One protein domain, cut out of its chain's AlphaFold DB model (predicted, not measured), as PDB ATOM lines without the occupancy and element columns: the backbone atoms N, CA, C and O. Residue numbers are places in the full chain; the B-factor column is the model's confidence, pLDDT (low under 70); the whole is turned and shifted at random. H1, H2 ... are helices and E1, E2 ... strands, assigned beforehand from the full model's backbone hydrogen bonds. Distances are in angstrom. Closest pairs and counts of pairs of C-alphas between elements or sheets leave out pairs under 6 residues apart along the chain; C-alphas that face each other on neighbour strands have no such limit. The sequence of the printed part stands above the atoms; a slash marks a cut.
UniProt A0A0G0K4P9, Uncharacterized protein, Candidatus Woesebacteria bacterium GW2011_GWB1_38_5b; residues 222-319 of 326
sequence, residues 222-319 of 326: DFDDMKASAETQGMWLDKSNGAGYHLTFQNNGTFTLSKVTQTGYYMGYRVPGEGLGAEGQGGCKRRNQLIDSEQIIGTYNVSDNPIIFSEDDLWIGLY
ATOM      1  N   ASP A 222     164.620 157.075 117.934       72.19
ATOM      2  CA  ASP A 222     163.751 156.210 117.162       72.19
ATOM      3  C   ASP A 222     163.366 156.994 115.901       72.19
ATOM      4  O   ASP A 222     162.509 157.880 115.907       72.19
ATOM      5  N   PHE A 223     164.115 156.746 114.825       77.00
ATOM      6  CA  PHE A 223     163.879 157.394 113.542       77.00
ATOM      7  C   PHE A 223     162.490 157.056 112.990       77.00
ATOM      8  O   PHE A 223     161.944 157.875 112.251       77.00
ATOM      9  N   ASP A 224     161.894 155.921 113.378       82.19
ATOM     10  CA  ASP A 224     160.532 155.566 112.986       82.19
ATOM     11  C   ASP A 224     159.517 156.445 113.737       82.19
ATOM     12  O   ASP A 224     158.629 157.019 113.104       82.19
ATOM     13  N   ASP A 225     159.698 156.664 115.045       83.81
ATOM     14  CA  ASP A 225     158.858 157.588 115.827       83.81
ATOM     15  C   ASP A 225     159.021 159.046 115.371       83.81
ATOM     16  O   ASP A 225     158.040 159.790 115.263       83.81
ATOM     17  N   MET A 226     160.251 159.478 115.074       83.75
ATOM     18  CA  MET A 226     160.514 160.822 114.549       83.75
ATOM     19  C   MET A 226     159.875 161.024 113.178       83.75
ATOM     20  O   MET A 226     159.292 162.079 112.927       83.75
ATOM     21  N   LYS A 227     159.958 160.018 112.303       88.06
ATOM     22  CA  LYS A 227     159.287 160.035 111.006       88.06
ATOM     23  C   LYS A 227     157.773 160.101 111.177       88.06
ATOM     24  O   LYS A 227     157.154 160.996 110.611       88.06
ATOM     25  N   ALA A 228     157.186 159.230 111.997       89.62
ATOM     26  CA  ALA A 228     155.748 159.227 112.263       89.62
ATOM     27  C   ALA A 228     155.271 160.570 112.854       89.62
ATOM     28  O   ALA A 228     154.214 161.094 112.489       89.62
ATOM     29  N   SER A 229     156.075 161.180 113.728       88.50
ATOM     30  CA  SER A 229     155.799 162.506 114.292       88.50
ATOM     31  C   SER A 229     155.906 163.615 113.241       88.50
ATOM     32  O   SER A 229     155.074 164.518 113.211       88.50
ATOM     33  N   ALA A 230     156.884 163.543 112.334       90.44
ATOM     34  CA  ALA A 230     157.013 164.477 111.218       90.44
ATOM     35  C   ALA A 230     155.866 164.336 110.199       90.44
ATOM     36  O   ALA A 230     155.414 165.335 109.654       90.44
ATOM     37  N   GLU A 231     155.354 163.126 109.966       90.50
ATOM     38  CA  GLU A 231     154.193 162.887 109.099       90.50
ATOM     39  C   GLU A 231     152.885 163.438 109.695       90.50
ATOM     40  O   GLU A 231     152.001 163.875 108.958       90.50
ATOM     41  N   THR A 232     152.751 163.421 111.025       90.12
ATOM     42  CA  THR A 232     151.510 163.805 111.722       90.12
ATOM     43  C   THR A 232     151.481 165.258 112.189       90.12
ATOM     44  O   THR A 232     150.427 165.892 112.143       90.12
ATOM     45  N   GLN A 233     152.610 165.781 112.666       86.12
ATOM     46  CA  GLN A 233     152.716 167.069 113.361       86.12
ATOM     47  C   GLN A 233     153.872 167.938 112.849       86.12
ATOM     48  O   GLN A 233     154.213 168.927 113.492       86.12
ATOM     49  N   GLY A 234     154.492 167.587 111.723       90.69
ATOM     50  CA  GLY A 234     155.652 168.300 111.208       90.69
ATOM     51  C   GLY A 234     155.789 168.224 109.692       90.69
ATOM     52  O   GLY A 234     154.805 168.301 108.957       90.69
ATOM     53  N   MET A 235     157.031 168.083 109.231       92.88
ATOM     54  CA  MET A 235     157.364 167.952 107.819       92.88
ATOM     55  C   MET A 235     158.184 166.694 107.570       92.88
ATOM     56  O   MET A 235     159.370 166.631 107.898       92.88
ATOM     57  N   TRP A 236     157.560 165.710 106.933       93.88
ATOM     58  CA  TRP A 236     158.267 164.571 106.368       93.88
ATOM     59  C   TRP A 236     158.716 164.877 104.935       93.88
ATOM     60  O   TRP A 236     157.911 165.220 104.065       93.88
ATOM     61  N   LEU A 237     160.021 164.770 104.701       93.44
ATOM     62  CA  LEU A 237     160.669 164.940 103.410       93.44
ATOM     63  C   LEU A 237     161.046 163.561 102.868       93.44
ATOM     64  O   LEU A 237     162.037 162.960 103.290       93.44
ATOM     65  N   ASP A 238     160.246 163.075 101.920       92.44
ATOM     66  CA  ASP A 238     160.530 161.841 101.184       92.44
ATOM     67  C   ASP A 238     161.840 161.966 100.384       92.44
ATOM     68  O   ASP A 238     162.392 163.059 100.223       92.44
ATOM     69  N   LYS A 239     162.336 160.858  99.832       91.62
ATOM     70  CA  LYS A 239     163.550 160.817  99.013       91.62
ATOM     71  C   LYS A 239     163.523 161.901  97.943       91.62
ATOM     72  O   LYS A 239     162.689 161.919  97.034       91.62
ATOM     73  N   SER A 240     164.503 162.788  98.017       89.75
ATOM     74  CA  SER A 240     164.662 163.924  97.125       89.75
ATOM     75  C   SER A 240     164.859 163.478  95.679       89.75
ATOM     76  O   SER A 240     164.528 164.235  94.774       89.75
ATOM     77  N   ASN A 241     165.366 162.266  95.414       87.38
ATOM     78  CA  ASN A 241     165.890 161.857  94.100       87.38
ATOM     79  C   ASN A 241     167.033 162.778  93.609       87.38
ATOM     80  O   ASN A 241     167.228 162.955  92.405       87.38
ATOM     81  N   GLY A 242     167.737 163.418  94.543       85.56
ATOM     82  CA  GLY A 242     168.892 164.288  94.339       85.56
ATOM     83  C   GLY A 242     169.964 163.979  95.382       85.56
ATOM     84  O   GLY A 242     170.173 162.817  95.715       85.56
ATOM     85  N   ALA A 243     170.648 165.010  95.880       88.12
ATOM     86  CA  ALA A 243     171.619 164.848  96.963       88.12
ATOM     87  C   ALA A 243     170.997 164.991  98.362       88.12
ATOM     88  O   ALA A 243     171.623 164.587  99.332       88.12
ATOM     89  N   GLY A 244     169.791 165.556  98.462       93.69
ATOM     90  CA  GLY A 244     169.055 165.736  99.713       93.69
ATOM     91  C   GLY A 244     168.376 167.100  99.791       93.69
ATOM     92  O   GLY A 244     167.965 167.652  98.763       93.69
ATOM     93  N   TYR A 245     168.257 167.653 100.996       95.00
ATOM     94  CA  TYR A 245     167.539 168.905 101.255       95.00
ATOM     95  C   TYR A 245     168.379 169.911 102.034       95.00
ATOM     96  O   TYR A 245     169.208 169.550 102.857       95.00
ATOM     97  N   HIS A 246     168.119 171.195 101.823       94.88
ATOM     98  CA  HIS A 246     168.760 172.284 102.544       94.88
ATOM     99  C   HIS A 246     167.702 173.161 103.214       94.88
ATOM    100  O   HIS A 246     166.801 173.688 102.559       94.88
ATOM    101  N   LEU A 247     167.821 173.303 104.533       94.75
ATOM    102  CA  LEU A 247     166.993 174.164 105.369       94.75
ATOM    103  C   LEU A 247     167.769 175.438 105.686       94.75
ATOM    104  O   LEU A 247     168.788 175.388 106.369       94.75
ATOM    105  N   THR A 248     167.272 176.583 105.228       93.56
ATOM    106  CA  THR A 248     167.828 177.893 105.589       93.56
ATOM    107  C   THR A 248     166.880 178.615 106.537       93.56
ATOM    108  O   THR A 248     165.839 179.120 106.111       93.56
ATOM    109  N   PHE A 249     167.241 178.685 107.818       91.38
ATOM    110  CA  PHE A 249     166.445 179.386 108.827       91.38
ATOM    111  C   PHE A 249     166.596 180.906 108.699       91.38
ATOM    112  O   PHE A 249     167.703 181.438 108.554       91.38
ATOM    113  N   GLN A 250     165.463 181.604 108.769       88.56
ATOM    114  CA  GLN A 250     165.362 183.058 108.713       88.56
ATOM    115  C   GLN A 250     165.107 183.651 110.110       88.56
ATOM    116  O   GLN A 250     164.717 182.961 111.049       88.56
ATOM    117  N   ASN A 251     165.294 184.964 110.258       86.56
ATOM    118  CA  ASN A 251     165.136 185.684 111.531       86.56
ATOM    119  C   ASN A 251     163.677 186.035 111.897       86.56
ATOM    120  O   ASN A 251     163.442 186.764 112.857       86.56
ATOM    121  N   ASN A 252     162.701 185.542 111.136       86.50
ATOM    122  CA  ASN A 252     161.270 185.807 111.306       86.50
ATOM    123  C   ASN A 252     160.475 184.556 111.735       86.50
ATOM    124  O   ASN A 252     159.252 184.553 111.635       86.50
ATOM    125  N   GLY A 253     161.159 183.492 112.173       87.50
ATOM    126  CA  GLY A 253     160.518 182.228 112.556       87.50
ATOM    127  C   GLY A 253     160.086 181.353 111.374       87.50
ATOM    128  O   GLY A 253     159.278 180.443 111.552       87.50
ATOM    129  N   THR A 254     160.616 181.605 110.173       92.56
ATOM    130  CA  THR A 254     160.414 180.756 108.988       92.56
ATOM    131  C   THR A 254     161.718 180.099 108.543       92.56
ATOM    132  O   THR A 254     162.812 180.531 108.915       92.56
ATOM    133  N   PHE A 255     161.610 179.061 107.723       93.94
ATOM    134  CA  PHE A 255     162.739 178.470 107.018       93.94
ATOM    135  C   PHE A 255     162.416 178.293 105.536       93.94
ATOM    136  O   PHE A 255     161.281 178.003 105.156       93.94
ATOM    137  N   THR A 256     163.426 178.470 104.691       95.69
ATOM    138  CA  THR A 256     163.350 178.120 103.271       95.69
ATOM    139  C   THR A 256     163.857 176.699 103.093       95.69
ATOM    140  O   THR A 256     164.961 176.380 103.529       95.69
ATOM    141  N   LEU A 257     163.049 175.863 102.449       95.81
ATOM    142  CA  LEU A 257     163.408 174.512 102.053       95.81
ATOM    143  C   LEU A 257     163.822 174.510 100.582       95.81
ATOM    144  O   LEU A 257     163.039 174.889  99.703       95.81
ATOM    145  N   SER A 258     165.020 174.010 100.322       95.38
ATOM    146  CA  SER A 258     165.548 173.774  98.983       95.38
ATOM    147  C   SER A 258     165.863 172.295  98.797       95.38
ATOM    148  O   SER A 258     166.337 171.624  99.710       95.38
ATOM    149  N   LYS A 259     165.628 171.772  97.598       95.38
ATOM    150  CA  LYS A 259     166.133 170.469  97.171       95.38
ATOM    151  C   LYS A 259     167.534 170.640  96.600       95.38
ATOM    152  O   LYS A 259     167.716 171.404  95.652       95.38
ATOM    153  N   VAL A 260     168.504 169.900  97.125       94.69
ATOM    154  CA  VAL A 260     169.888 169.927  96.646       94.69
ATOM    155  C   VAL A 260     170.010 169.028  95.420       94.69
ATOM    156  O   VAL A 260     169.778 167.817  95.476       94.69
ATOM    157  N   THR A 261     170.366 169.627  94.286       93.12
ATOM    158  CA  THR A 261     170.494 168.916  93.008       93.12
ATOM    159  C   THR A 261     171.921 168.479  92.728       93.12
ATOM    160  O   THR A 261     172.113 167.436  92.105       93.12
ATOM    161  N   GLN A 262     172.922 169.241  93.182       90.50
ATOM    162  CA  GLN A 262     174.334 168.870  93.061       90.50
ATOM    163  C   GLN A 262     175.143 169.337  94.267       90.50
ATOM    164  O   GLN A 262     174.943 170.440  94.780       90.50
ATOM    165  N   THR A 263     176.106 168.506  94.654       91.44
ATOM    166  CA  THR A 263     177.051 168.786  95.732       91.44
ATOM    167  C   THR A 263     178.482 168.820  95.222       91.44
ATOM    168  O   THR A 263     178.913 167.900  94.517       91.44
ATOM    169  N   GLY A 264     179.235 169.806  95.682       88.31
ATOM    170  CA  GLY A 264     180.683 169.825  95.608       88.31
ATOM    171  C   GLY A 264     181.290 169.004  96.741       88.31
ATOM    172  O   GLY A 264     180.626 168.655  97.723       88.31
ATOM    173  N   TYR A 265     182.587 168.712  96.638       84.38
ATOM    174  CA  TYR A 265     183.299 167.995  97.689       84.38
ATOM    175  C   TYR A 265     184.559 168.716  98.142       84.38
ATOM    176  O   TYR A 265     185.266 169.346  97.358       84.38
ATOM    177  N   TYR A 266     184.899 168.516  99.409       83.25
ATOM    178  CA  TYR A 266     186.247 168.737  99.913       83.25
ATOM    179  C   TYR A 266     186.826 167.416 100.428       83.25
ATOM    180  O   TYR A 266     186.101 166.449 100.677       83.25
ATOM    181  N   MET A 267     188.149 167.335 100.544       80.88
ATOM    182  CA  MET A 267     188.797 166.158 101.122       80.88
ATOM    183  C   MET A 267     188.809 166.290 102.644       80.88
ATOM    184  O   MET A 267     189.453 167.185 103.180       80.88
ATOM    185  N   GLY A 268     188.090 165.404 103.331       76.12
ATOM    186  CA  GLY A 268     188.091 165.300 104.787       76.12
ATOM    187  C   GLY A 268     188.824 164.042 105.241       76.12
ATOM    188  O   GLY A 268     188.654 162.976 104.651       76.12
ATOM    189  N   TYR A 269     189.633 164.146 106.293       73.00
ATOM    190  CA  TYR A 269     190.308 162.991 106.884       73.00
ATOM    191  C   TYR A 269     189.385 162.286 107.887       73.00
ATOM    192  O   TYR A 269     188.816 162.932 108.765       73.00
ATOM    193  N   ARG A 270     189.225 160.965 107.758       68.19
ATOM    194  CA  ARG A 270     188.510 160.114 108.722       68.19
ATOM    195  C   ARG A 270     189.524 159.259 109.481       68.19
ATOM    196  O   ARG A 270     190.419 158.676 108.868       68.19
ATOM    197  N   VAL A 271     189.381 159.170 110.800       67.81
ATOM    198  CA  VAL A 271     190.242 158.323 111.636       67.81
ATOM    199  C   VAL A 271     189.945 156.842 111.336       67.81
ATOM    200  O   VAL A 271     188.771 156.473 111.258       67.81
ATOM    201  N   PRO A 272     190.962 155.987 111.116       73.50
ATOM    202  CA  PRO A 272     190.759 154.543 110.980       73.50
ATOM    203  C   PRO A 272     190.053 153.949 112.206       73.50
ATOM    204  O   PRO A 272     190.418 154.271 113.332       73.50
ATOM    205  N   GLY A 273     189.067 153.075 111.988       60.12
ATOM    206  CA  GLY A 273     188.246 152.454 113.037       60.12
ATOM    207  C   GLY A 273     186.845 153.056 113.208       60.12
ATOM    208  O   GLY A 273     185.996 152.427 113.829       60.12
ATOM    209  N   GLU A 274     186.567 154.215 112.607       51.28
ATOM    210  CA  GLU A 274     185.271 154.905 112.683       51.28
ATOM    211  C   GLU A 274     184.386 154.588 111.456       51.28
ATOM    212  O   GLU A 274     184.439 155.302 110.450       51.28
ATOM    213  N   GLY A 275     183.563 153.533 111.518       51.53
ATOM    214  CA  GLY A 275     182.566 153.180 110.487       51.53
ATOM    215  C   GLY A 275     182.605 151.715 110.018       51.53
ATOM    216  O   GLY A 275     183.546 150.981 110.306       51.53
ATOM    217  N   LEU A 276     181.579 151.275 109.279       43.94
ATOM    218  CA  LEU A 276     181.472 149.906 108.743       43.94
ATOM    219  C   LEU A 276     182.041 149.802 107.313       43.94
ATOM    220  O   LEU A 276     181.865 150.693 106.485       43.94
ATOM    221  N   GLY A 277     182.711 148.691 106.985       62.47
ATOM    222  CA  GLY A 277     183.212 148.416 105.628       62.47
ATOM    223  C   GLY A 277     184.395 149.298 105.192       62.47
ATOM    224  O   GLY A 277     185.288 149.593 105.983       62.47
ATOM    225  N   ALA A 278     184.426 149.723 103.922       57.78
ATOM    226  CA  ALA A 278     185.489 150.579 103.362       57.78
ATOM    227  C   ALA A 278     185.569 151.985 104.003       57.78
ATOM    228  O   ALA A 278     186.552 152.708 103.801       57.78
ATOM    229  N   GLU A 279     184.543 152.365 104.772       53.16
ATOM    230  CA  GLU A 279     184.514 153.575 105.597       53.16
ATOM    231  C   GLU A 279     185.330 153.423 106.891       53.16
ATOM    232  O   GLU A 279     185.897 154.406 107.362       53.16
ATOM    233  N   GLY A 280     185.477 152.203 107.427       58.78
ATOM    234  CA  GLY A 280     186.225 151.929 108.662       58.78
ATOM    235  C   GLY A 280     187.750 151.890 108.500       58.78
ATOM    236  O   GLY A 280     188.478 151.891 109.487       58.78
ATOM    237  N   GLN A 281     188.272 151.892 107.269       67.56
ATOM    238  CA  GLN A 281     189.722 151.867 107.008       67.56
ATOM    239  C   GLN A 281     190.421 153.216 107.268       67.56
ATOM    240  O   GLN A 281     191.649 153.271 107.317       67.56
ATOM    241  N   GLY A 282     189.654 154.296 107.458       66.75
ATOM    242  CA  GLY A 282     190.173 155.656 107.619       66.75
ATOM    243  C   GLY A 282     190.828 156.231 106.356       66.75
ATOM    244  O   GLY A 282     190.813 155.626 105.283       66.75
ATOM    245  N   GLY A 283     191.371 157.444 106.476       75.88
ATOM    246  CA  GLY A 283     192.055 158.169 105.401       75.88
ATOM    247  C   GLY A 283     191.283 159.371 104.847       75.88
ATOM    248  O   GLY A 283     190.179 159.695 105.289       75.88
ATOM    249  N   CYS A 284     191.887 160.057 103.871       78.75
ATOM    250  CA  CYS A 284     191.250 161.171 103.163       78.75
ATOM    251  C   CYS A 284     190.119 160.657 102.267       78.75
ATOM    252  O   CYS A 284     190.339 159.841 101.372       78.75
ATOM    253  N   LYS A 285     188.910 161.169 102.489       77.81
ATOM    254  CA  LYS A 285     187.703 160.832 101.736       77.81
ATOM    255  C   LYS A 285     187.047 162.103 101.218       77.81
ATOM    256  O   LYS A 285     187.134 163.163 101.837       77.81
ATOM    257  N   ARG A 286     186.362 161.986 100.082       82.00
ATOM    258  CA  ARG A 286     185.522 163.069  99.564       82.00
ATOM    259  C   ARG A 286     184.321 163.245 100.491       82.00
ATOM    260  O   ARG A 286     183.626 162.278 100.785       82.00
ATOM    261  N   ARG A 287     184.105 164.470 100.961       81.62
ATOM    262  CA  ARG A 287     182.941 164.884 101.746       81.62
ATOM    263  C   ARG A 287     182.093 165.790 100.869       81.62
ATOM    264  O   ARG A 287     182.490 166.924 100.618       81.62
ATOM    265  N   ASN A 288     180.958 165.280 100.406       84.56
ATOM    266  CA  ASN A 288     180.041 165.971  99.497       84.56
ATOM    267  C   ASN A 288     179.178 167.012 100.231       84.56
ATOM    268  O   ASN A 288     177.969 167.018 100.097       84.56
ATOM    269  N   GLN A 289     179.780 167.833 101.087       83.75
ATOM    270  CA  GLN A 289     179.038 168.729 101.980       83.75
ATOM    271  C   GLN A 289     178.850 170.140 101.411       83.75
ATOM    272  O   GLN A 289     178.143 170.939 102.017       83.75
ATOM    273  N   LEU A 290     179.485 170.467 100.284       86.88
ATOM    274  CA  LEU A 290     179.286 171.745  99.605       86.88
ATOM    275  C   LEU A 290     178.045 171.650  98.723       86.88
ATOM    276  O   LEU A 290     177.907 170.692  97.972       86.88
ATOM    277  N   ILE A 291     177.167 172.646  98.788       90.94
ATOM    278  CA  ILE A 291     176.021 172.758  97.882       90.94
ATOM    279  C   ILE A 291     176.482 173.534  96.643       90.94
ATOM    280  O   ILE A 291     176.828 174.709  96.754       90.94
ATOM    281  N   ASP A 292     176.484 172.881  95.479       90.88
ATOM    282  CA  ASP A 292     176.845 173.511  94.199       90.88
ATOM    283  C   ASP A 292     175.603 174.047  93.473       90.88
ATOM    284  O   ASP A 292     175.648 175.094  92.827       90.88
ATOM    285  N   SER A 293     174.480 173.328  93.568       92.06
ATOM    286  CA  SER A 293     173.187 173.787  93.059       92.06
ATOM    287  C   SER A 293     172.026 173.233  93.875       92.06
ATOM    288  O   SER A 293     172.042 172.086  94.333       92.06
ATOM    289  N   GLU A 294     170.992 174.054  94.008       94.75
ATOM    290  CA  GLU A 294     169.758 173.719  94.696       94.75
ATOM    291  C   GLU A 294     168.562 174.418  94.044       94.75
ATOM    292  O   GLU A 294     168.703 175.432  93.354       94.75
ATOM    293  N   GLN A 295     167.374 173.873  94.275       94.56
ATOM    294  CA  GLN A 295     166.112 174.432  93.820       94.56
ATOM    295  C   GLN A 295     165.193 174.644  95.018       94.56
ATOM    296  O   GLN A 295     164.871 173.694  95.730       94.56
ATOM    297  N   ILE A 296     164.726 175.875  95.210       95.19
ATOM    298  CA  ILE A 296     163.771 176.203  96.272       95.19
ATOM    299  C   ILE A 296     162.462 175.441  96.037       95.19
ATOM    300  O   ILE A 296     161.891 175.486  94.944       95.19
ATOM    301  N   ILE A 297     161.989 174.766  97.081       94.75
ATOM    302  CA  ILE A 297     160.667 174.138  97.141       94.75
ATOM    303  C   ILE A 297     159.657 175.140  97.702       94.75
ATOM    304  O   ILE A 297     158.587 175.328  97.127       94.75
ATOM    305  N   GLY A 298     160.006 175.813  98.802       94.56
ATOM    306  CA  GLY A 298     159.123 176.775  99.451       94.56
ATOM    307  C   GLY A 298     159.681 177.340 100.753       94.56
ATOM    308  O   GLY A 298     160.781 176.992 101.182       94.56
ATOM    309  N   THR A 299     158.898 178.213 101.380       95.06
ATOM    310  CA  THR A 299     159.176 178.773 102.707       95.06
ATOM    311  C   THR A 299     158.046 178.384 103.646       95.06
ATOM    312  O   THR A 299     156.874 178.501 103.287       95.06
ATOM    313  N   TYR A 300     158.407 177.931 104.840       94.62
ATOM    314  CA  TYR A 300     157.494 177.348 105.813       94.62
ATOM    315  C   TYR A 300     157.733 177.951 107.197       94.62
ATOM    316  O   TYR A 300     158.845 178.382 107.511       94.62
ATOM    317  N   ASN A 301     156.701 177.992 108.040       92.50
ATOM    318  CA  ASN A 301     156.844 178.449 109.421       92.50
ATOM    319  C   ASN A 301     157.433 177.336 110.289       92.50
ATOM    320  O   ASN A 301     157.016 176.180 110.192       92.50
ATOM    321  N   VAL A 302     158.344 177.698 111.192       89.62
ATOM    322  CA  VAL A 302     158.902 176.763 112.181       89.62
ATOM    323  C   VAL A 302     157.823 176.310 113.172       89.62
ATOM    324  O   VAL A 302     157.795 175.143 113.544       89.62
ATOM    325  N   SER A 303     156.891 177.195 113.549       89.25
ATOM    326  CA  SER A 303     155.784 176.868 114.466       89.25
ATOM    327  C   SER A 303     154.870 175.761 113.950       89.25
ATOM    328  O   SER A 303     154.319 175.004 114.744       89.25
ATOM    329  N   ASP A 304     154.713 175.685 112.629       89.75
ATOM    330  CA  ASP A 304     153.827 174.725 111.969       89.75
ATOM    331  C   ASP A 304     154.559 173.407 111.676       89.75
ATOM    332  O   ASP A 304     153.921 172.405 111.373       89.75
ATOM    333  N   ASN A 305     155.896 173.406 111.760       88.94
ATOM    334  CA  ASN A 305     156.756 172.261 111.466       88.94
ATOM    335  C   ASN A 305     157.780 172.053 112.599       88.94
ATOM    336  O   ASN A 305     158.985 172.201 112.373       88.94
ATOM    337  N   PRO A 306     157.325 171.732 113.825       84.50
ATOM    338  CA  PRO A 306     158.196 171.543 114.986       84.50
ATOM    339  C   PRO A 306     159.169 170.365 114.831       84.50
ATOM    340  O   PRO A 306     160.193 170.328 115.509       84.50
ATOM    341  N   ILE A 307     158.859 169.411 113.947       88.00
ATOM    342  CA  ILE A 307     159.691 168.243 113.648       88.00
ATOM    343  C   ILE A 307     159.859 168.158 112.131       88.00
ATOM    344  O   ILE A 307     158.873 168.128 111.399       88.00
ATOM    345  N   ILE A 308     161.104 168.115 111.655       90.94
ATOM    346  CA  ILE A 308     161.427 167.927 110.237       90.94
ATOM    347  C   ILE A 308     162.251 166.648 110.115       90.94
ATOM    348  O   ILE A 308     163.316 166.544 110.722       90.94
ATOM    349  N   PHE A 309     161.761 165.690 109.333       91.88
ATOM    350  CA  PHE A 309     162.447 164.428 109.068       91.88
ATOM    351  C   PHE A 309     162.772 164.318 107.581       91.88
ATOM    352  O   PHE A 309     161.893 164.532 106.750       91.88
ATOM    353  N   SER A 310     164.012 163.959 107.247       92.06
ATOM    354  CA  SER A 310     164.474 163.768 105.868       92.06
ATOM    355  C   SER A 310     164.980 162.349 105.660       92.06
ATOM    356  O   SER A 310     165.818 161.879 106.423       92.06
ATOM    357  N   GLU A 311     164.492 161.693 104.605       90.12
ATOM    358  CA  GLU A 311     164.978 160.376 104.158       90.12
ATOM    359  C   GLU A 311     166.376 160.445 103.504       90.12
ATOM    360  O   GLU A 311     167.045 159.422 103.368       90.12
ATOM    361  N   ASP A 312     166.814 161.644 103.100       90.50
ATOM    362  CA  ASP A 312     168.129 161.920 102.505       90.50
ATOM    363  C   ASP A 312     168.977 162.849 103.400       90.50
ATOM    364  O   ASP A 312     168.504 163.359 104.419       90.50
ATOM    365  N   ASP A 313     170.219 163.124 102.984       89.50
ATOM    366  CA  ASP A 313     171.110 164.079 103.650       89.50
ATOM    367  C   ASP A 313     170.453 165.464 103.812       89.50
ATOM    368  O   ASP A 313     169.770 165.982 102.918       89.50
ATOM    369  N   LEU A 314     170.685 166.080 104.974       90.69
ATOM    370  CA  LEU A 314     170.106 167.363 105.349       90.69
ATOM    371  C   LEU A 314     171.205 168.382 105.647       90.69
ATOM    372  O   LEU A 314     172.025 168.200 106.547       90.69
ATOM    373  N   TRP A 315     171.185 169.491 104.917       91.69
ATOM    374  CA  TRP A 315     172.020 170.653 105.183       91.69
ATOM    375  C   TRP A 315     171.235 171.662 106.008       91.69
ATOM    376  O   TRP A 315     170.081 171.966 105.703       91.69
ATOM    377  N   ILE A 316     171.878 172.209 107.036       90.81
ATOM    378  CA  ILE A 316     171.293 173.237 107.895       90.81
ATOM    379  C   ILE A 316     172.123 174.506 107.742       90.81
ATOM    380  O   ILE A 316     173.307 174.542 108.080       90.81
ATOM    381  N   GLY A 317     171.482 175.541 107.212       85.88
ATOM    382  CA  GLY A 317     172.047 176.858 106.988       85.88
ATOM    383  C   GLY A 317     171.309 177.930 107.780       85.88
ATOM    384  O   GLY A 317     170.127 177.812 108.113       85.88
ATOM    385  N   LEU A 318     172.019 179.021 108.049       80.31
ATOM    386  CA  LEU A 318     171.441 180.240 108.597       80.31
ATOM    387  C   LEU A 318     171.535 181.348 107.570       80.31
ATOM    388  O   LEU A 318     172.583 181.542 106.951       80.31
ATOM    389  N   TYR A 319     170.455 182.112 107.425       74.50
ATOM    390  CA  TYR A 319     170.545 183.362 106.692       74.50
ATOM    391  C   TYR A 319     171.546 184.291 107.407       74.50
ATOM    392  O   TYR A 319     171.515 184.363 108.640       74.50
TER     393      TYR A 319
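This is residues 222 to 319 of the 326 residues of an uncharacterized protein of Candidatus Woesebacteria bacterium GW2011_GWB1_38_5b (UniProt A0A0G0K4P9). A twisted sheet of four strands, E4 E3 E2 E6, has one end drawn out into a long two-stranded arm, the far part of the hairpin E3 and E4, with a loop of residues 271 to 282 at its tip. A small pair of strands, E1 and E5, lies over the sheet, with Ser 310 of E5 near Tyr 245 of E2, and the single helix H1 packs on that pair, away from the large sheet. The printed part has 98 residues, with one named helix and six named strands in the order H1 E1 E2 E3 E4 E5 E6. The large sheet is mixed, the small one parallel, and the class is mostly strand. The whole is loose, with a radius of gyration of the C-alphas of 15.6 A and spans of 43 by 30 by 25 A.

H1, residues 223 to 233, begins at C-alpha 223 (163.879, 157.394, 113.542) and is 14.8 A long. E1 is residues 235 to 237, and E2 is residues 244 to 249, 16.6 A. E3, residues 254 to 270, measures 34.9 A and bends by 86 degrees at residue 261. E4, residues 283 to 301, is the longest strand at 40.8 A; it begins at C-alpha 283 (192.055, 158.169, 105.401) and bends by 87 degrees at residue 298. E5 is residues 308 to 310. E6, residues 314 to 318, ends at C-alpha 318 (171.441, 180.240, 108.597).

E2, E3 and E4 form a meander, each strand the antiparallel neighbour of the one before. In the hairpin E2 and E3, N 246 and O 258 are 2.8 A apart, within hydrogen-bond range. In the hairpin E3 and E4, N 257 and O 298 are within hydrogen-bond range at 2.8 A, and so are N 270 and O 283 at 2.9 A. E6, an edge strand, is parallel to E2 at 21 degrees, with N 317 and O 247 within hydrogen-bond range at 2.8 A. E1 and E5 are parallel at 10 degrees, with N 237 and O 309 within hydrogen-bond range at 2.8 A. The closest C-alphas of E2 and E5 are those of Tyr 245 and Ser 310, 7.6 A apart. The closest C-alphas of H1 and E5 are those of Ala 230 and Ile 308, 5.7 A apart. H1 is not on the large sheet. In H1, every O i to N i+4 pair is within hydrogen-bond range.

The two C-alphas farthest apart are those of Asn 252 and Gln 281, at 44.5 A. The printed part has no cut. The link from E3 to E4 is long, with 12 residues. The mean pLDDT of the printed part is 84.9; residues 270 to 271 and 273 to 282 are under 70.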